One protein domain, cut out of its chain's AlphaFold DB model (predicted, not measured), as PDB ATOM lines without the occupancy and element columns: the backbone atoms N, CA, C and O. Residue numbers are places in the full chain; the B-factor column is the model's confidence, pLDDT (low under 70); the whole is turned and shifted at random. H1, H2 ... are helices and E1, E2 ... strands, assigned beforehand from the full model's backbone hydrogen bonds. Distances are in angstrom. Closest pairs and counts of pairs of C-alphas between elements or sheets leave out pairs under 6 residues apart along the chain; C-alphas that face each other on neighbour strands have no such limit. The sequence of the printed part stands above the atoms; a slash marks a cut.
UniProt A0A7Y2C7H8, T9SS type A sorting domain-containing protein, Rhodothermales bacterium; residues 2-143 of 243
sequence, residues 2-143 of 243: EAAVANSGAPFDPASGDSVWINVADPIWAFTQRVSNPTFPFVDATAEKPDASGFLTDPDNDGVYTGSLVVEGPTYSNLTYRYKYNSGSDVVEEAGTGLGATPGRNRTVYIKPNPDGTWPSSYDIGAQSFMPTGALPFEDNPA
ATOM      1  N   GLU A   2     -57.306   8.090  35.968       35.66
ATOM      2  CA  GLU A   2     -56.462   9.121  36.579       35.66
ATOM      3  C   GLU A   2     -57.155  10.465  36.356       35.66
ATOM      4  O   GLU A   2     -57.567  10.769  35.235       35.66
ATOM      5  N   ALA A   3     -57.385  11.213  37.433       37.62
ATOM      6  CA  ALA A   3     -58.013  12.520  37.348       37.62
ATOM      7  C   ALA A   3     -57.079  13.459  36.572       37.62
ATOM      8  O   ALA A   3     -55.872  13.461  36.814       37.62
ATOM      9  N   ALA A   4     -57.630  14.239  35.639       41.06
ATOM     10  CA  ALA A   4     -56.879  15.304  34.987       41.06
ATOM     11  C   ALA A   4     -56.327  16.228  36.081       41.06
ATOM     12  O   ALA A   4     -57.095  16.785  36.865       41.06
ATOM     13  N   VAL A   5     -55.002  16.339  36.176       44.22
ATOM     14  CA  VAL A   5     -54.370  17.277  37.100       44.22
ATOM     15  C   VAL A   5     -54.703  18.669  36.576       44.22
ATOM     16  O   VAL A   5     -54.225  19.062  35.514       44.22
ATOM     17  N   ALA A   6     -55.595  19.380  37.265       49.84
ATOM     18  CA  ALA A   6     -55.850  20.783  36.979       49.84
ATOM     19  C   ALA A   6     -54.547  21.551  37.230       49.84
ATOM     20  O   ALA A   6     -53.995  21.476  38.330       49.84
ATOM     21  N   ASN A   7     -54.036  22.248  36.214       57.25
ATOM     22  CA  ASN A   7     -52.852  23.081  36.386       57.25
ATOM     23  C   ASN A   7     -53.199  24.243  37.326       57.25
ATOM     24  O   ASN A   7     -54.111  25.017  37.055       57.25
ATOM     25  N   SER A   8     -52.505  24.326  38.462       55.88
ATOM     26  CA  SER A   8     -52.858  25.180  39.604       55.88
ATOM     27  C   SER A   8     -52.263  26.594  39.550       55.88
ATOM     28  O   SER A   8     -52.068  27.202  40.599       55.88
ATOM     29  N   GLY A   9     -51.922  27.097  38.362       66.44
ATOM     30  CA  GLY A   9     -51.351  28.438  38.202       66.44
ATOM     31  C   GLY A   9     -52.406  29.544  38.182       66.44
ATOM     32  O   GLY A   9     -53.600  29.281  38.014       66.44
ATOM     33  N   ALA A  10     -51.960  30.789  38.363       72.88
ATOM     34  CA  ALA A  10     -52.809  31.966  38.205       72.88
ATOM     35  C   ALA A  10     -53.365  32.057  36.766       72.88
ATOM     36  O   ALA A  10     -52.705  31.597  35.832       72.88
ATOM     37  N   PRO A  11     -54.591  32.589  36.580       79.50
ATOM     38  CA  PRO A  11     -55.177  32.736  35.252       79.50
ATOM     39  C   PRO A  11     -54.331  33.678  34.392       79.50
ATOM     40  O   PRO A  11     -53.768  34.639  34.906       79.50
ATOM     41  N   PHE A  12     -54.297  33.412  33.086       82.62
ATOM     42  CA  PHE A  12     -53.630  34.272  32.112       82.62
ATOM     43  C   PHE A  12     -54.171  35.707  32.176       82.62
ATOM     44  O   PHE A  12     -55.380  35.914  32.024       82.62
ATOM     45  N   ASP A  13     -53.276  36.676  32.361       80.69
ATOM     46  CA  ASP A  13     -53.588  38.103  32.339       80.69
ATOM     47  C   ASP A  13     -52.652  38.851  31.361       80.69
ATOM     48  O   ASP A  13     -51.479  39.096  31.650       80.69
ATOM     49  N   PRO A  14     -53.143  39.263  30.179       76.81
ATOM     50  CA  PRO A  14     -52.315  39.987  29.221       76.81
ATOM     51  C   PRO A  14     -51.924  41.388  29.718       76.81
ATOM     52  O   PRO A  14     -50.899  41.927  29.301       76.81
ATOM     53  N   ALA A  15     -52.692  41.986  30.638       77.56
ATOM     54  CA  ALA A  15     -52.398  43.310  31.181       77.56
ATOM     55  C   ALA A  15     -51.237  43.292  32.192       77.56
ATOM     56  O   ALA A  15     -50.594  44.325  32.394       77.56
ATOM     57  N   SER A  16     -50.931  42.134  32.795       73.75
ATOM     58  CA  SER A  16     -49.759  41.941  33.661       73.75
ATOM     59  C   SER A  16     -48.470  41.634  32.896       73.75
ATOM     60  O   SER A  16     -47.412  41.520  33.517       73.75
ATOM     61  N   GLY A  17     -48.528  41.552  31.562       72.69
ATOM     62  CA  GLY A  17     -47.384  41.217  30.715       72.69
ATOM     63  C   GLY A  17     -47.151  39.713  30.555       72.69
ATOM     64  O   GLY A  17     -46.042  39.307  30.198       72.69
ATOM     65  N   ASP A  18     -48.168  38.887  30.819       80.06
ATOM     66  CA  ASP A  18     -48.090  37.447  30.595       80.06
ATOM     67  C   ASP A  18     -47.803  37.162  29.112       80.06
ATOM     68  O   ASP A  18     -48.378  37.759  28.202       80.06
ATOM     69  N   SER A  19     -46.881  36.237  28.852       78.00
ATOM     70  CA  SER A  19     -46.483  35.848  27.493       78.00
ATOM     71  C   SER A  19     -46.974  34.444  27.185       78.00
ATOM     72  O   SER A  19     -46.891  33.571  28.048       78.00
ATOM     73  N   VAL A  20     -47.422  34.210  25.949       82.50
ATOM     74  CA  VAL A  20     -47.884  32.901  25.465       82.50
ATOM     75  C   VAL A  20     -46.894  32.347  24.442       82.50
ATOM     76  O   VAL A  20     -46.379  33.080  23.597       82.50
ATOM     77  N   TRP A  21     -46.630  31.044  24.490       80.62
ATOM     78  CA  TRP A  21     -45.798  30.367  23.499       80.62
ATOM     79  C   TRP A  21     -46.277  28.949  23.200       80.62
ATOM     80  O   TRP A  21     -47.023  28.325  23.960       80.62
ATOM     81  N   ILE A  22     -45.819  28.440  22.060       82.81
ATOM     82  CA  ILE A  22     -45.965  27.040  21.671       82.81
ATOM     83  C   ILE A  22     -44.727  26.276  22.118       82.81
ATOM     84  O   ILE A  22     -43.613  26.697  21.834       82.81
ATOM     85  N   ASN A  23     -44.917  25.123  22.748       80.75
ATOM     86  CA  ASN A  23     -43.858  24.165  23.029       80.75
ATOM     87  C   ASN A  23     -44.034  22.923  22.149       80.75
ATOM     88  O   ASN A  23     -45.032  22.212  22.278       80.75
ATOM     89  N   VAL A  24     -43.074  22.663  21.257       79.81
ATOM     90  CA  VAL A  24     -43.043  21.430  20.453       79.81
ATOM     91  C   VAL A  24     -42.706  20.244  21.356       79.81
ATOM     92  O   VAL A  24     -41.733  20.285  22.106       79.81
ATOM     93  N   ALA A  25     -43.517  19.189  21.289       77.88
ATOM     94  CA  ALA A  25     -43.449  18.074  22.228       77.88
ATOM     95  C   ALA A  25     -42.316  17.077  21.924       77.88
ATOM     96  O   ALA A  25     -41.836  16.412  22.844       77.88
ATOM     97  N   ASP A  26     -41.895  16.962  20.659       76.00
ATOM     98  CA  ASP A  26     -40.785  16.101  20.238       76.00
ATOM     99  C   ASP A  26     -39.534  16.946  19.907       76.00
ATOM    100  O   ASP A  26     -39.459  17.560  18.836       76.00
ATOM    101  N   PRO A  27     -38.533  16.989  20.808       70.69
ATOM    102  CA  PRO A  27     -37.326  17.782  20.602       70.69
ATOM    103  C   PRO A  27     -36.411  17.203  19.512       70.69
ATOM    104  O   PRO A  27     -35.690  17.959  18.862       70.69
ATOM    105  N   ILE A  28     -36.441  15.884  19.276       69.44
ATOM    106  CA  ILE A  28     -35.658  15.249  18.204       69.44
ATOM    107  C   ILE A  28     -36.273  15.619  16.858       69.44
ATOM    108  O   ILE A  28     -35.553  16.008  15.937       69.44
ATOM    109  N   TRP A  29     -37.601  15.566  16.750       75.12
ATOM    110  CA  TRP A  29     -38.308  16.054  15.572       75.12
ATOM    111  C   TRP A  29     -37.986  17.531  15.321       75.12
ATOM    112  O   TRP A  29     -37.506  17.863  14.239       75.12
ATOM    113  N   ALA A  30     -38.120  18.395  16.334       72.69
ATOM    114  CA  ALA A  30     -37.855  19.825  16.186       72.69
ATOM    115  C   ALA A  30     -36.427  20.115  15.694       72.69
ATOM    116  O   ALA A  30     -36.221  20.945  14.805       72.69
ATOM    117  N   PHE A  31     -35.446  19.383  16.226       70.94
ATOM    118  CA  PHE A  31     -34.054  19.468  15.800       70.94
ATOM    119  C   PHE A  31     -33.850  18.984  14.357       70.94
ATOM    120  O   PHE A  31     -33.222  19.673  13.554       70.94
ATOM    121  N   THR A  32     -34.389  17.812  14.001       70.38
ATOM    122  CA  THR A  32     -34.226  17.237  12.651       70.38
ATOM    123  C   THR A  32     -34.888  18.073  11.561       70.38
ATOM    124  O   THR A  32     -34.339  18.152  10.466       70.38
ATOM    125  N   GLN A  33     -36.011  18.728  11.868       73.12
ATOM    126  CA  GLN A  33     -36.710  19.630  10.950       73.12
ATOM    127  C   GLN A  33     -36.207  21.076  11.030       73.12
ATOM    128  O   GLN A  33     -36.810  21.958  10.426       73.12
ATOM    129  N   ARG A  34     -35.157  21.354  11.817       73.50
ATOM    130  CA  ARG A  34     -34.615  22.707  12.042       73.50
ATOM    131  C   ARG A  34     -35.715  23.740  12.312       73.50
ATOM    132  O   ARG A  34     -35.713  24.827  11.732       73.50
ATOM    133  N   VAL A  35     -36.677  23.372  13.163       71.06
ATOM    134  CA  VAL A  35     -37.807  24.240  13.504       71.06
ATOM    135  C   VAL A  35     -37.253  25.564  14.009       71.06
ATOM    136  O   VAL A  35     -36.467  25.582  14.947       71.06
ATOM    137  N   SER A  36     -37.656  26.672  13.408       68.94
ATOM    138  CA  SER A  36     -37.230  28.010  13.806       68.94
ATOM    139  C   SER A  36     -38.419  28.958  13.846       68.94
ATOM    140  O   SER A  36     -39.417  28.761  13.155       68.94
ATOM    141  N   ASN A  37     -38.331  29.994  14.677       62.47
ATOM    142  CA  ASN A  37     -39.274  31.102  14.645       62.47
ATOM    143  C   ASN A  37     -38.576  32.288  13.951       62.47
ATOM    144  O   ASN A  37     -37.476  32.652  14.369       62.47
ATOM    145  N   PRO A  38     -39.172  32.916  12.920       54.47
ATOM    146  CA  PRO A  38     -38.574  34.082  12.267       54.47
ATOM    147  C   PRO A  38     -38.327  35.258  13.232       54.47
ATOM    148  O   PRO A  38     -37.450  36.080  12.979       54.47
ATOM    149  N   THR A  39     -39.055  35.313  14.348       50.81
ATOM    150  CA  THR A  39     -38.917  36.310  15.418       50.81
ATOM    151  C   THR A  39     -37.841  35.934  16.451       50.81
ATOM    152  O   THR A  39     -37.293  36.822  17.096       50.81
ATOM    153  N   PHE A  40     -37.490  34.647  16.598       48.53
ATOM    154  CA  PHE A  40     -36.477  34.168  17.552       48.53
ATOM    155  C   PHE A  40     -35.675  32.978  16.984       48.53
ATOM    156  O   PHE A  40     -36.198  31.860  16.919       48.53
ATOM    157  N   PRO A  41     -34.401  33.174  16.588       42.38
ATOM    158  CA  PRO A  41     -33.549  32.077  16.142       42.38
ATOM    159  C   PRO A  41     -33.233  31.130  17.310       42.38
ATOM    160  O   PRO A  41     -33.022  31.569  18.438       42.38
ATOM    161  N   PHE A  42     -33.224  29.829  17.011       42.56
ATOM    162  CA  PHE A  42     -33.052  28.701  17.935       42.56
ATOM    163  C   PHE A  42     -32.013  28.975  19.037       42.56
ATOM    164  O   PHE A  42     -30.852  29.263  18.741       42.56
ATOM    165  N   VAL A  43     -32.421  28.864  20.304       39.78
ATOM    166  CA  VAL A  43     -31.488  28.926  21.435       39.78
ATOM    167  C   VAL A  43     -30.827  27.553  21.575       39.78
ATOM    168  O   VAL A  43     -31.492  26.522  21.562       39.78
ATOM    169  N   ASP A  44     -29.498  27.573  21.629       37.78
ATOM    170  CA  ASP A  44     -28.569  26.459  21.817       37.78
ATOM    171  C   ASP A  44     -29.118  25.299  22.680       37.78
ATOM    172  O   ASP A  44     -29.527  25.490  23.825       37.78
ATOM    173  N   ALA A  45     -29.047  24.076  22.140       37.75
ATOM    174  CA  ALA A  45     -29.458  22.823  22.781       37.75
ATOM    175  C   ALA A  45     -28.643  22.441  24.040       37.75
ATOM    176  O   ALA A  45     -28.921  21.412  24.656       37.75
ATOM    177  N   THR A  46     -27.631  23.230  24.416       36.19
ATOM    178  CA  THR A  46     -26.879  23.093  25.676       36.19
ATOM    179  C   THR A  46     -27.412  23.964  26.819       36.19
ATOM    180  O   THR A  46     -27.002  23.770  27.964       36.19
ATOM    181  N   ALA A  47     -28.349  24.882  26.555       36.91
ATOM    182  CA  ALA A  47     -29.085  25.571  27.606       36.91
ATOM    183  C   ALA A  47     -30.128  24.618  28.220       36.91
ATOM    184  O   ALA A  47     -30.777  23.855  27.511       36.91
ATOM    185  N   GLU A  48     -30.319  24.682  29.539       36.00
ATOM    186  CA  GLU A  48     -31.220  23.844  30.359       36.00
ATOM    187  C   GLU A  48     -32.715  23.852  29.962       36.00
ATOM    188  O   GLU A  48     -33.558  23.331  30.693       36.00
ATOM    189  N   LYS A  49     -33.078  24.432  28.815       40.56
ATOM    190  CA  LYS A  49     -34.438  24.468  28.290       40.56
ATOM    191  C   LYS A  49     -34.428  24.224  26.773       40.56
ATOM    192  O   LYS A  49     -34.331  25.168  25.997       40.56
ATOM    193  N   PRO A  50     -34.491  22.957  26.326       38.34
ATOM    194  CA  PRO A  50     -34.706  22.623  24.925       38.34
ATOM    195  C   PRO A  50     -36.204  22.742  24.619       38.34
ATOM    196  O   PRO A  50     -36.887  21.753  24.362       38.34
ATOM    197  N   ASP A  51     -36.756  23.943  24.725       46.44
ATOM    198  CA  ASP A  51     -38.106  24.245  24.292       46.44
ATOM    199  C   ASP A  51     -38.021  25.046  22.994       46.44
ATOM    200  O   ASP A  51     -37.583  26.191  22.962       46.44
ATOM    201  N   ALA A  52     -38.408  24.406  21.887       48.47
ATOM    202  CA  ALA A  52     -38.628  25.057  20.599       48.47
ATOM    203  C   ALA A  52     -39.823  26.020  20.729       48.47
ATOM    204  O   ALA A  52     -40.941  25.715  20.310       48.47
ATOM    205  N   SER A  53     -39.587  27.132  21.421       54.00
ATOM    206  CA  SER A  53     -40.591  28.053  21.931       54.00
ATOM    207  C   SER A  53     -40.837  29.157  20.922       54.00
ATOM    208  O   SER A  53     -40.101  30.140  20.848       54.00
ATOM    209  N   GLY A  54     -41.876  28.988  20.108       60.69
ATOM    210  CA  GLY A  54     -42.376  30.078  19.289       60.69
ATOM    211  C   GLY A  54     -43.239  30.997  20.147       60.69
ATOM    212  O   GLY A  54     -44.353  30.608  20.496       60.69
ATOM    213  N   PHE A  55     -42.740  32.185  20.501       69.31
ATOM    214  CA  PHE A  55     -43.572  33.211  21.134       69.31
ATOM    215  C   PHE A  55     -44.714  33.597  20.199       69.31
ATOM    216  O   PHE A  55     -44.502  33.789  18.996       69.31
ATOM    217  N   LEU A  56     -45.910  33.693  20.768       80.75
ATOM    218  CA  LEU A  56     -47.072  34.235  20.093       80.75
ATOM    219  C   LEU A  56     -47.249  35.691  20.510       80.75
ATOM    220  O   LEU A  56     -46.963  36.065  21.647       80.75
ATOM    221  N   THR A  57     -47.738  36.506  19.589       81.81
ATOM    222  CA  THR A  57     -47.971  37.933  19.798       81.81
ATOM    223  C   THR A  57     -49.411  38.277  19.476       81.81
ATOM    224  O   THR A  57     -49.969  37.734  18.525       81.81
ATOM    225  N   ASP A  58     -49.975  39.211  20.228       84.62
ATOM    226  CA  ASP A  58     -51.285  39.817  19.989       84.62
ATOM    227  C   ASP A  58     -51.055  41.284  19.565       84.62
ATOM    228  O   ASP A  58     -50.954  42.171  20.417       84.62
ATOM    229  N   PRO A  59     -50.785  41.544  18.270       80.12
ATOM    230  CA  PRO A  59     -50.362  42.861  17.800       80.12
ATOM    231  C   PRO A  59     -51.490  43.905  17.791       80.12
ATOM    232  O   PRO A  59     -51.203  45.102  17.833       80.12
ATOM    233  N   ASP A  60     -52.746  43.475  17.707       84.81
ATOM    234  CA  ASP A  60     -53.952  44.305  17.701       84.81
ATOM    235  C   ASP A  60     -54.693  44.326  19.044       84.81
ATOM    236  O   ASP A  60     -55.641  45.100  19.211       84.81
ATOM    237  N   ASN A  61     -54.181  43.592  20.035       82.56
ATOM    238  CA  ASN A  61     -54.654  43.567  21.413       82.56
ATOM    239  C   ASN A  61     -56.127  43.124  21.510       82.56
ATOM    240  O   ASN A  61     -56.902  43.666  22.310       82.56
ATOM    241  N   ASP A  62     -56.516  42.167  20.665       84.94
ATOM    242  CA  ASP A  62     -57.867  41.605  20.579       84.94
ATOM    243  C   ASP A  62     -58.023  40.294  21.380       84.94
ATOM    244  O   ASP A  62     -59.122  39.742  21.489       84.94
ATOM    245  N   GLY A  63     -56.935  39.830  21.999       81.69
ATOM    246  CA  GLY A  63     -56.854  38.583  22.746       81.69
ATOM    247  C   GLY A  63     -56.477  37.370  21.892       81.69
ATOM    248  O   GLY A  63     -56.462  36.253  22.422       81.69
ATOM    249  N   VAL A  64     -56.171  37.545  20.602       85.00
ATOM    250  CA  VAL A  64     -55.776  36.479  19.678       85.00
ATOM    251  C   VAL A  64     -54.268  36.505  19.447       85.00
ATOM    252  O   VAL A  64     -53.698  37.307  18.714       85.00
ATOM    253  N   TYR A  65     -53.601  35.524  20.042       86.12
ATOM    254  CA  TYR A  65     -52.157  35.374  19.956       86.12
ATOM    255  C   TYR A  65     -51.773  34.581  18.705       86.12
ATOM    256  O   TYR A  65     -52.158  33.421  18.541       86.12
ATOM    257  N   THR A  66     -50.972  35.190  17.833       85.56
ATOM    258  CA  THR A  66     -50.551  34.624  16.546       85.56
ATOM    259  C   THR A  66     -49.036  34.467  16.466       85.56
ATOM    260  O   THR A  66     -48.272  35.155  17.142       85.56
ATOM    261  N   GLY A  67     -48.575  33.523  15.650       83.25
ATOM    262  CA  GLY A  67     -47.155  33.264  15.446       83.25
ATOM    263  C   GLY A  67     -46.924  32.348  14.253       83.25
ATOM    264  O   GLY A  67     -47.864  31.821  13.659       83.25
ATOM    265  N   SER A  68     -45.662  32.164  13.879       81.19
ATOM    266  CA  SER A  68     -45.283  31.289  12.769       81.19
ATOM    267  C   SER A  68     -44.071  30.445  13.139       81.19
ATOM    268  O   SER A  68     -43.172  30.894  13.849       81.19
ATOM    269  N   LEU A  69     -44.059  29.215  12.633       78.44
ATOM    270  CA  LEU A  69     -42.944  28.284  12.741       78.44
ATOM    271  C   LEU A  69     -42.474  27.950  11.326       78.44
ATOM    272  O   LEU A  69     -43.285  27.645  10.453       78.44
ATOM    273  N   VAL A  70     -41.168  28.015  11.108       78.69
ATOM    274  CA  VAL A  70     -40.510  27.619   9.863       78.69
ATOM    275  C   VAL A  70     -39.847  26.273  10.097       78.69
ATOM    276  O   VAL A  70     -39.154  26.091  11.096       78.69
ATOM    277  N   VAL A  71     -40.054  25.329   9.183       76.00
ATOM    278  CA  VAL A  71     -39.481  23.983   9.255       76.00
ATOM    279  C   VAL A  71     -38.740  23.675   7.954       76.00
ATOM    280  O   VAL A  71     -39.258  23.914   6.865       76.00
ATOM    281  N   GLU A  72     -37.519  23.160   8.056       72.56
ATOM    282  CA  GLU A  72     -36.733  22.644   6.934       72.56
ATOM    283  C   GLU A  72     -36.846  21.112   6.936       72.56
ATOM    284  O   GLU A  72     -36.096  20.421   7.624       72.56
ATOM    285  N   GLY A  73     -37.812  20.571   6.190       61.44
ATOM    286  CA  GLY A  73     -38.131  19.142   6.193       61.44
ATOM    287  C   GLY A  73     -38.463  18.574   4.817       61.44
ATOM    288  O   GLY A  73     -38.953  19.290   3.942       61.44
ATOM    289  N   PRO A  74     -38.219  17.267   4.626       53.25
ATOM    290  CA  PRO A  74     -39.299  16.422   4.130       53.25
ATOM    291  C   PRO A  74     -39.447  15.142   4.975       53.25
ATOM    292  O   PRO A  74     -39.296  14.052   4.436       53.25
ATOM    293  N   THR A  75     -39.717  15.211   6.288       55.47
ATOM    294  CA  THR A  75     -40.159  14.017   7.047       55.47
ATOM    295  C   THR A  75     -41.127  14.340   8.195       55.47
ATOM    296  O   THR A  75     -41.045  15.383   8.830       55.47
ATOM    297  N   TYR A  76     -42.031  13.385   8.459       57.59
ATOM    298  CA  TYR A  76     -43.128  13.391   9.442       57.59
ATOM    299  C   TYR A  76     -44.139  14.531   9.286       57.59
ATOM    300  O   TYR A  76     -43.917  15.675   9.658       57.59
ATOM    301  N   SER A  77     -45.312  14.156   8.790       68.50
ATOM    302  CA  SER A  77     -46.434  15.035   8.478       68.50
ATOM    303  C   SER A  77     -47.194  15.564   9.692       68.50
ATOM    304  O   SER A  77     -48.262  16.122   9.488       68.50
ATOM    305  N   ASN A  78     -46.715  15.394  10.931       79.88
ATOM    306  CA  ASN A  78     -47.396  15.942  12.105       79.88
ATOM    307  C   ASN A  78     -46.525  16.859  12.951       79.88
ATOM    308  O   ASN A  78     -45.348  16.592  13.174       79.88
ATOM    309  N   LEU A  79     -47.167  17.906  13.461       82.44
ATOM    310  CA  LEU A  79     -46.662  18.764  14.517       82.44
ATOM    311  C   LEU A  79     -47.367  18.370  15.816       82.44
ATOM    312  O   LEU A  79     -48.596  18.440  15.915       82.44
ATOM    313  N   THR A  80     -46.578  17.987  16.818       84.62
ATOM    314  CA  THR A  80     -47.071  17.753  18.177       84.62
ATOM    315  C   THR A  80     -46.613  18.865  19.105       84.62
ATOM    316  O   THR A  80     -45.428  19.195  19.151       84.62
ATOM    317  N   TYR A  81     -47.545  19.477  19.830       85.62
ATOM    318  CA  TYR A  81     -47.251  20.677  20.609       85.62
ATOM    319  C   TYR A  81     -48.232  20.913  21.761       85.62
ATOM    320  O   TYR A  81     -49.249  20.228  21.891       85.62
ATOM    321  N   ARG A  82     -47.920  21.892  22.609       86.81
ATOM    322  CA  ARG A  82     -48.797  22.419  23.664       86.81
ATOM    323  C   ARG A  82     -48.632  23.925  23.791       86.81
ATOM    324  O   ARG A  82     -47.535  24.436  23.566       86.81
ATOM    325  N   TYR A  83     -49.690  24.620  24.193       87.81
ATOM    326  CA  TYR A  83     -49.568  26.016  24.607       87.81
ATOM    327  C   TYR A  83     -49.093  26.122  26.056       87.81
ATOM    328  O   TYR A  83     -49.447  25.309  26.917       87.81
ATOM    329  N   LYS A  84     -48.298  27.155  26.320       85.38
ATOM    330  CA  LYS A  84     -47.890  27.562  27.663       85.38
ATOM    331  C   LYS A  84     -47.996  29.070  27.796       85.38
ATOM    332  O   LYS A  84     -47.850  29.787  26.806       85.38
ATOM    333  N   TYR A  85     -48.217  29.533  29.015       84.12
ATOM    334  CA  TYR A  85     -48.058  30.935  29.362       84.12
ATOM    335  C   TYR A  85     -47.315  31.091  30.683       84.12
ATOM    336  O   TYR A  85     -47.304  30.189  31.522       84.12
ATOM    337  N   ASN A  86     -46.662  32.234  30.847       81.56
ATOM    338  CA  ASN A  86     -46.037  32.620  32.102       81.56
ATOM    339  C   ASN A  86     -46.992  33.560  32.825       81.56
ATOM    340  O   ASN A  86     -47.349  34.581  32.247       81.56
ATOM    341  N   SER A  87     -47.359  33.225  34.056       73.19
ATOM    342  CA  SER A  87     -48.122  34.100  34.940       73.19
ATOM    343  C   SER A  87     -47.241  34.487  36.119       73.19
ATOM    344  O   SER A  87     -47.184  33.793  37.139       73.19
ATOM    345  N   GLY A  88     -46.472  35.564  35.945       69.56
ATOM    346  CA  GLY A  88     -45.527  36.077  36.939       69.56
ATOM    347  C   GLY A  88     -44.426  35.086  37.349       69.56
ATOM    348  O   GLY A  88     -43.302  35.164  36.851       69.56
ATOM    349  N   SER A  89     -44.729  34.208  38.313       65.75
ATOM    350  CA  SER A  89     -43.808  33.229  38.911       65.75
ATOM    351  C   SER A  89     -43.969  31.801  38.393       65.75
ATOM    352  O   SER A  89     -43.067  30.990  38.611       65.75
ATOM    353  N   ASP A  90     -45.082  31.492  37.724       71.81
ATOM    354  CA  ASP A  90     -45.427  30.131  37.317       71.81
ATOM    355  C   ASP A  90     -45.547  29.993  35.798       71.81
ATOM    356  O   ASP A  90     -46.109  30.845  35.110       71.81
ATOM    357  N   VAL A  91     -45.077  28.858  35.279       78.94
ATOM    358  CA  VAL A  91     -45.367  28.438  33.905       78.94
ATOM    359  C   VAL A  91     -46.599  27.550  33.930       78.94
ATOM    360  O   VAL A  91     -46.565  26.440  34.466       78.94
ATOM    361  N   VAL A  92     -47.675  28.030  33.320       82.94
ATOM    362  CA  VAL A  92     -48.917  27.284  33.162       82.94
ATOM    363  C   VAL A  92     -48.944  26.652  31.782       82.94
ATOM    364  O   VAL A  92     -48.672  27.292  30.770       82.94
ATOM    365  N   GLU A  93     -49.275  25.371  31.737       84.88
ATOM    366  CA  GLU A  93     -49.339  24.582  30.512       84.88
ATOM    367  C   GLU A  93     -50.764  24.080  30.281       84.88
ATOM    368  O   GLU A  93     -51.594  24.042  31.192       84.88
ATOM    369  N   GLU A  94     -51.077  23.680  29.059       86.38
ATOM    370  CA  GLU A  94     -52.327  22.976  28.807       86.38
ATOM    371  C   GLU A  94     -52.395  21.641  29.563       86.38
ATOM    372  O   GLU A  94     -51.415  20.894  29.670       86.38
ATOM    373  N   ALA A  95     -53.582  21.303  30.065       79.94
ATOM    374  CA  ALA A  95     -53.795  20.017  30.710       79.94
ATOM    375  C   ALA A  95     -54.015  18.948  29.644       79.94
ATOM    376  O   ALA A  95     -55.092  18.830  29.071       79.94
ATOM    377  N   GLY A  96     -52.971  18.165  29.389       78.06
ATOM    378  CA  GLY A  96     -53.092  16.894  28.687       78.06
ATOM    379  C   GLY A  96     -53.271  15.730  29.657       78.06
ATOM    380  O   GLY A  96     -52.854  15.794  30.813       78.06
ATOM    381  N   THR A  97     -53.837  14.631  29.168       72.44
ATOM    382  CA  THR A  97     -54.009  13.391  29.942       72.44
ATOM    383  C   THR A  97     -53.101  12.276  29.414       72.44
ATOM    384  O   THR A  97     -52.841  12.185  28.216       72.44
ATOM    385  N   GLY A  98     -52.594  11.425  30.316       64.56
ATOM    386  CA  GLY A  98     -51.811  10.227  29.977       64.56
ATOM    387  C   GLY A  98     -50.282  10.352  30.089       64.56
ATOM    388  O   GLY A  98     -49.731  11.404  30.411       64.56
ATOM    389  N   LEU A  99     -49.594   9.233  29.835       60.53
ATOM    390  CA  LEU A  99     -48.136   9.070  29.910       60.53
ATOM    391  C   LEU A  99     -47.558   8.787  28.514       60.53
ATOM    392  O   LEU A  99     -48.159   8.074  27.718       60.53
ATOM    393  N   GLY A 100     -46.354   9.279  28.216       65.81
ATOM    394  CA  GLY A 100     -45.706   9.030  26.916       65.81
ATOM    395  C   GLY A 100     -46.401   9.746  25.749       65.81
ATOM    396  O   GLY A 100     -46.810  10.887  25.898       65.81
ATOM    397  N   ALA A 101     -46.518   9.128  24.578       64.56
ATOM    398  CA  ALA A 101     -47.119   9.748  23.387       64.56
ATOM    399  C   ALA A 101     -48.627   9.440  23.231       64.56
ATOM    400  O   ALA A 101     -49.112   9.244  22.119       64.56
ATOM    401  N   THR A 102     -49.377   9.317  24.332       70.19
ATOM    402  CA  THR A 102     -50.805   8.961  24.275       70.19
ATOM    403  C   THR A 102     -51.665  10.077  23.668       70.19
ATOM    404  O   THR A 102     -51.429  11.251  23.977       70.19
ATOM    405  N   PRO A 103     -52.706   9.737  22.875       79.31
ATOM    406  CA  PRO A 103     -53.714  10.702  22.439       79.31
ATOM    407  C   PRO A 103     -54.295  11.478  23.623       79.31
ATOM    408  O   PRO A 103     -54.474  10.921  24.706       79.31
ATOM    409  N   GLY A 104     -54.559  12.769  23.429       82.25
ATOM    410  CA  GLY A 104     -55.032  13.647  24.499       82.25
ATOM    411  C   GLY A 104     -53.931  14.226  25.388       82.25
ATOM    412  O   GLY A 104     -54.214  15.130  26.179       82.25
ATOM    413  N   ARG A 105     -52.677  13.763  25.257       83.56
ATOM    414  CA  ARG A 105     -51.539  14.357  25.966       83.56
ATOM    415  C   ARG A 105     -51.069  15.636  25.289       83.56
ATOM    416  O   ARG A 105     -50.905  16.630  25.975       83.56
ATOM    417  N   ASN A 106     -50.822  15.623  23.987       86.94
ATOM    418  CA  ASN A 106     -50.356  16.785  23.225       86.94
ATOM    419  C   ASN A 106     -51.373  17.119  22.143       86.94
ATOM    420  O   ASN A 106     -52.070  16.218  21.663       86.94
ATOM    421  N   ARG A 107     -51.396  18.380  21.709       89.94
ATOM    422  CA  ARG A 107     -52.033  18.719  20.441       89.94
ATOM    423  C   ARG A 107     -51.278  18.027  19.326       89.94
ATOM    424  O   ARG A 107     -50.050  18.000  19.357       89.94
ATOM    425  N   THR A 108     -52.000  17.451  18.377       87.56
ATOM    426  CA  THR A 108     -51.411  16.825  17.189       87.56
ATOM    427  C   THR A 108     -52.171  17.316  15.980       87.56
ATOM    428  O   THR A 108     -53.388  17.155  15.938       87.56
ATOM    429  N   VAL A 109     -51.456  17.907  15.029       86.94
ATOM    430  CA  VAL A 109     -52.008  18.334  13.741       86.94
ATOM    431  C   VAL A 109     -51.187  17.737  12.619       86.94
ATOM    432  O   VAL A 109     -49.958  17.697  12.709       86.94
ATOM    433  N   TYR A 110     -51.859  17.275  11.570       83.50
ATOM    434  CA  TYR A 110     -51.217  16.734  10.388       83.50
ATOM    435  C   TYR A 110     -51.207  17.760   9.257       83.50
ATOM    436  O   TYR A 110     -52.245  18.159   8.722       83.50
ATOM    437  N   ILE A 111     -50.001  18.129   8.835       81.62
ATOM    438  CA  ILE A 111     -49.762  18.821   7.577       81.62
ATOM    439  C   ILE A 111     -50.055  17.805   6.474       81.62
ATOM    440  O   ILE A 111     -49.424  16.751   6.396       81.62
ATOM    441  N   LYS A 112     -51.063  18.079   5.650       77.38
ATOM    442  CA  LYS A 112     -51.469  17.188   4.556       77.38
ATOM    443  C   LYS A 112     -50.805  17.647   3.256       77.38
ATOM    444  O   LYS A 112     -50.696  18.857   3.051       77.38
ATOM    445  N   PRO A 113     -50.381  16.722   2.376       77.06
ATOM    446  CA  PRO A 113     -49.966  17.099   1.035       77.06
ATOM    447  C   PRO A 113     -51.157  17.679   0.263       77.06
ATOM    448  O   PRO A 113     -52.322  17.370   0.535       77.06
ATOM    449  N   ASN A 114     -50.847  18.506  -0.725       80.88
ATOM    450  CA  ASN A 114     -51.802  18.985  -1.706       80.88
ATOM    451  C   ASN A 114     -52.374  17.804  -2.521       80.88
ATOM    452  O   ASN A 114     -51.746  16.744  -2.600       80.88
ATOM    453  N   PRO A 115     -53.534  17.969  -3.189       79.12
ATOM    454  CA  PRO A 115     -54.122  16.919  -4.029       79.12
ATOM    455  C   PRO A 115     -53.212  16.400  -5.153       79.12
ATOM    456  O   PRO A 115     -53.434  15.307  -5.664       79.12
ATOM    457  N   ASP A 116     -52.200  17.177  -5.545       80.44
ATOM    458  CA  ASP A 116     -51.195  16.818  -6.551       80.44
ATOM    459  C   ASP A 116     -49.974  16.070  -5.972       80.44
ATOM    460  O   ASP A 116     -49.036  15.760  -6.705       80.44
ATOM    461  N   GLY A 117     -49.976  15.778  -4.667       75.88
ATOM    462  CA  GLY A 117     -48.893  15.088  -3.965       75.88
ATOM    463  C   GLY A 117     -47.734  15.988  -3.531       75.88
ATOM    464  O   GLY A 117     -46.777  15.492  -2.936       75.88
ATOM    465  N   THR A 118     -47.790  17.295  -3.795       82.75
ATOM    466  CA  THR A 118     -46.775  18.244  -3.321       82.75
ATOM    467  C   THR A 118     -47.009  18.639  -1.865       82.75
ATOM    468  O   THR A 118     -48.135  18.629  -1.369       82.75
ATOM    469  N   TRP A 119     -45.945  19.011  -1.152       80.38
ATOM    470  CA  TRP A 119     -46.069  19.564   0.198       80.38
ATOM    471  C   TRP A 119     -46.402  21.058   0.135       80.38
ATOM    472  O   TRP A 119     -45.788  21.776  -0.662       80.38
ATOM    473  N   PRO A 120     -47.348  21.553   0.955       83.12
ATOM    474  CA  PRO A 120     -47.643  22.975   0.997       83.12
ATOM    475  C   PRO A 120     -46.451  23.760   1.566       83.12
ATOM    476  O   PRO A 120     -45.801  23.328   2.516       83.12
ATOM    477  N   SER A 121     -46.183  24.941   1.004       84.62
ATOM    478  CA  SER A 121     -45.159  25.871   1.508       84.62
ATOM    479  C   SER A 121     -45.623  26.696   2.716       84.62
ATOM    480  O   SER A 121     -44.814  27.382   3.336       84.62
ATOM    481  N   SER A 122     -46.916  26.643   3.041       85.00
ATOM    482  CA  SER A 122     -47.536  27.249   4.220       85.00
ATOM    483  C   SER A 122     -48.733  26.402   4.650       85.00
ATOM    484  O   SER A 122     -49.478  25.916   3.798       85.00
ATOM    485  N   TYR A 123     -48.922  26.223   5.955       84.50
ATOM    486  CA  TYR A 123     -50.040  25.477   6.527       84.50
ATOM    487  C   TYR A 123     -50.623  26.262   7.701       84.50
ATOM    488  O   TYR A 123     -49.896  26.615   8.631       84.50
ATOM    489  N   ASP A 124     -51.926  26.524   7.652       86.94
ATOM    490  CA  ASP A 124     -52.651  27.230   8.706       86.94
ATOM    491  C   ASP A 124     -53.329  26.223   9.647       86.94
ATOM    492  O   ASP A 124     -54.143  25.406   9.219       86.94
ATOM    493  N   ILE A 125     -52.976  26.282  10.933       85.19
ATOM    494  CA  ILE A 125     -53.538  25.439  12.004       85.19
ATOM    495  C   ILE A 125     -54.912  25.971  12.467       85.19
ATOM    496  O   ILE A 125     -55.670  25.277  13.154       85.19
ATOM    497  N   GLY A 126     -55.255  27.201  12.082       86.38
ATOM    498  CA  GLY A 126     -56.458  27.894  12.512       86.38
ATOM    499  C   GLY A 126     -56.414  28.322  13.981       86.38
ATOM    500  O   GLY A 126     -55.480  28.029  14.732       86.38
ATOM    501  N   ALA A 127     -57.463  29.028  14.403       86.69
ATOM    502  CA  ALA A 127     -57.605  29.486  15.779       86.69
ATOM    503  C   ALA A 127     -57.833  28.308  16.740       86.69
ATOM    504  O   ALA A 127     -58.689  27.451  16.511       86.69
ATOM    505  N   GLN A 128     -57.090  28.294  17.844       88.94
ATOM    506  CA  GLN A 128     -57.163  27.267  18.879       88.94
ATOM    507  C   GLN A 128     -57.401  27.923  20.242       88.94
ATOM    508  O   GLN A 128     -56.811  28.954  20.550       88.94
ATOM    509  N   SER A 129     -58.240  27.315  21.082       88.12
ATOM    510  CA  SER A 129     -58.472  27.784  22.457       88.12
ATOM    511  C   SER A 129     -57.581  27.040  23.445       88.12
ATOM    512  O   SER A 129     -57.508  25.815  23.373       88.12
ATOM    513  N   PHE A 130     -56.962  27.756  24.387       87.00
ATOM    514  CA  PHE A 130     -56.189  27.158  25.479       87.00
ATOM    515  C   PHE A 130     -57.063  26.229  26.336       87.00
ATOM    516  O   PHE A 130     -58.173  26.599  26.725       87.00
ATOM    517  N   MET A 131     -56.566  25.030  26.651       87.88
ATOM    518  CA  MET A 131     -57.305  24.038  27.439       87.88
ATOM    519  C   MET A 131     -56.646  23.785  28.807       87.88
ATOM    520  O   MET A 131     -55.669  23.037  28.893       87.88
ATOM    521  N   PRO A 132     -57.186  24.349  29.909       82.75
ATOM    522  CA  PRO A 132     -56.623  24.179  31.253       82.75
ATOM    523  C   PRO A 132     -56.974  22.829  31.898       82.75
ATOM    524  O   PRO A 132     -56.421  22.484  32.939       82.75
ATOM    525  N   THR A 133     -57.907  22.072  31.312       82.62
ATOM    526  CA  THR A 133     -58.354  20.754  31.788       82.62
ATOM    527  C   THR A 133     -58.773  19.876  30.610       82.62
ATOM    528  O   THR A 133     -59.355  20.391  29.658       82.62
ATOM    529  N   GLY A 134     -58.607  18.556  30.725       84.69
ATOM    530  CA  GLY A 134     -59.193  17.583  29.796       84.69
ATOM    531  C   GLY A 134     -58.178  16.874  28.900       84.69
ATOM    532  O   GLY A 134     -57.002  16.778  29.226       84.69
ATOM    533  N   ALA A 135     -58.659  16.288  27.804       84.62
ATOM    534  CA  ALA A 135     -57.815  15.695  26.771       84.62
ATOM    535  C   ALA A 135     -57.626  16.708  25.639       84.62
ATOM    536  O   ALA A 135     -58.608  17.273  25.159       84.62
ATOM    537  N   LEU A 136     -56.380  16.926  25.213       88.81
ATOM    538  CA  LEU A 136     -56.081  17.868  24.133       88.81
ATOM    539  C   LEU A 136     -56.490  17.312  22.758       88.81
ATOM    540  O   LEU A 136     -56.442  16.094  22.562       88.81
ATOM    541  N   PRO A 137     -56.862  18.181  21.795       88.25
ATOM    542  CA  PRO A 137     -57.209  17.762  20.444       88.25
ATOM    543  C   PRO A 137     -56.082  16.954  19.806       88.25
ATOM    544  O   PRO A 137     -54.939  17.396  19.742       88.25
ATOM    545  N   PHE A 138     -56.415  15.769  19.322       84.44
ATOM    546  CA  PHE A 138     -55.481  14.868  18.671       84.44
ATOM    547  C   PHE A 138     -56.064  14.522  17.310       84.44
ATOM    548  O   PHE A 138     -57.089  13.844  17.239       84.44
ATOM    549  N   GLU A 139     -55.459  15.026  16.236       83.06
ATOM    550  CA  GLU A 139     -55.758  14.499  14.913       83.06
ATOM    551  C   GLU A 139     -55.204  13.083  14.832       83.06
ATOM    552  O   GLU A 139     -54.040  12.839  15.149       83.06
ATOM    553  N   ASP A 140     -56.042  12.140  14.416       71.19
ATOM    554  CA  ASP A 140     -55.539  10.833  14.041       71.19
ATOM    555  C   ASP A 140     -54.619  10.995  12.837       71.19
ATOM    556  O   ASP A 140     -54.902  11.785  11.929       71.19
ATOM    557  N   ASN A 141     -53.538  10.208  12.816       67.25
ATOM    558  CA  ASN A 141     -52.733  10.052  11.613       67.25
ATOM    559  C   ASN A 141     -53.687   9.846  10.446       67.25
ATOM    560  O   ASN A 141     -54.452   8.876  10.529       67.25
ATOM    561  N   PRO A 142     -53.699  10.728   9.417       59.44
ATOM    562  CA  PRO A 142     -54.514  10.505   8.250       59.44
ATOM    563  C   PRO A 142     -54.094   9.133   7.774       59.44
ATOM    564  O   PRO A 142     -52.963   8.930   7.326       59.44
ATOM    565  N   ALA A 143     -54.974   8.157   7.995       49.75
ATOM    566  CA  ALA A 143     -54.763   6.841   7.464       49.75
ATOM    567  C   ALA A 143     -54.520   7.107   5.989       49.75
ATOM    568  O   ALA A 143     -55.335   7.782   5.353       49.75
TER     569      ALA A 143
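AT A GLANCE: This is residues 2 to 143 of the 243 residues of the protein "T9SS type A sorting domain-containing protein" of Rhodothermales bacterium (UniProt A0A7Y2C7H8). The domain has little regular structure: a small, strongly twisted antiparallel sheet on long E3, E1 and E2 on one side, E4 and E5 on the other, with loops around it and short H1 grazing it. The 142 printed residues include, in order, E1, H1, E2, E3, E4 and E5, mostly strand, with under half in named elements. It is compact, radius of gyration of the C-alphas 15.7 A, spanning 46 by 37 by 35 A.

IN THESE COORDINATES: E1, residues 19 to 24, begins at C-alpha (-46.483, 35.848, 27.493). H1 is residues 27 to 32, E2 53 to 56, and E3 78 to 87, 29.2 A long. E4 is residues 90 to 93; E5, 107 to 110, ends at C-alpha (-51.217, 16.734, 10.388).

HOW THE PARTS SIT: E3 and E4 form a hairpin, with N 85 and O 92 within hydrogen-bond range, 2.9 A. H1 only grazes the sheet, its O i to N i+4 pairs within range.

THE WHOLE: Links H1 to E2, E2 to E3 and E4 to E5 are long; 43 residues are under pLDDT 70.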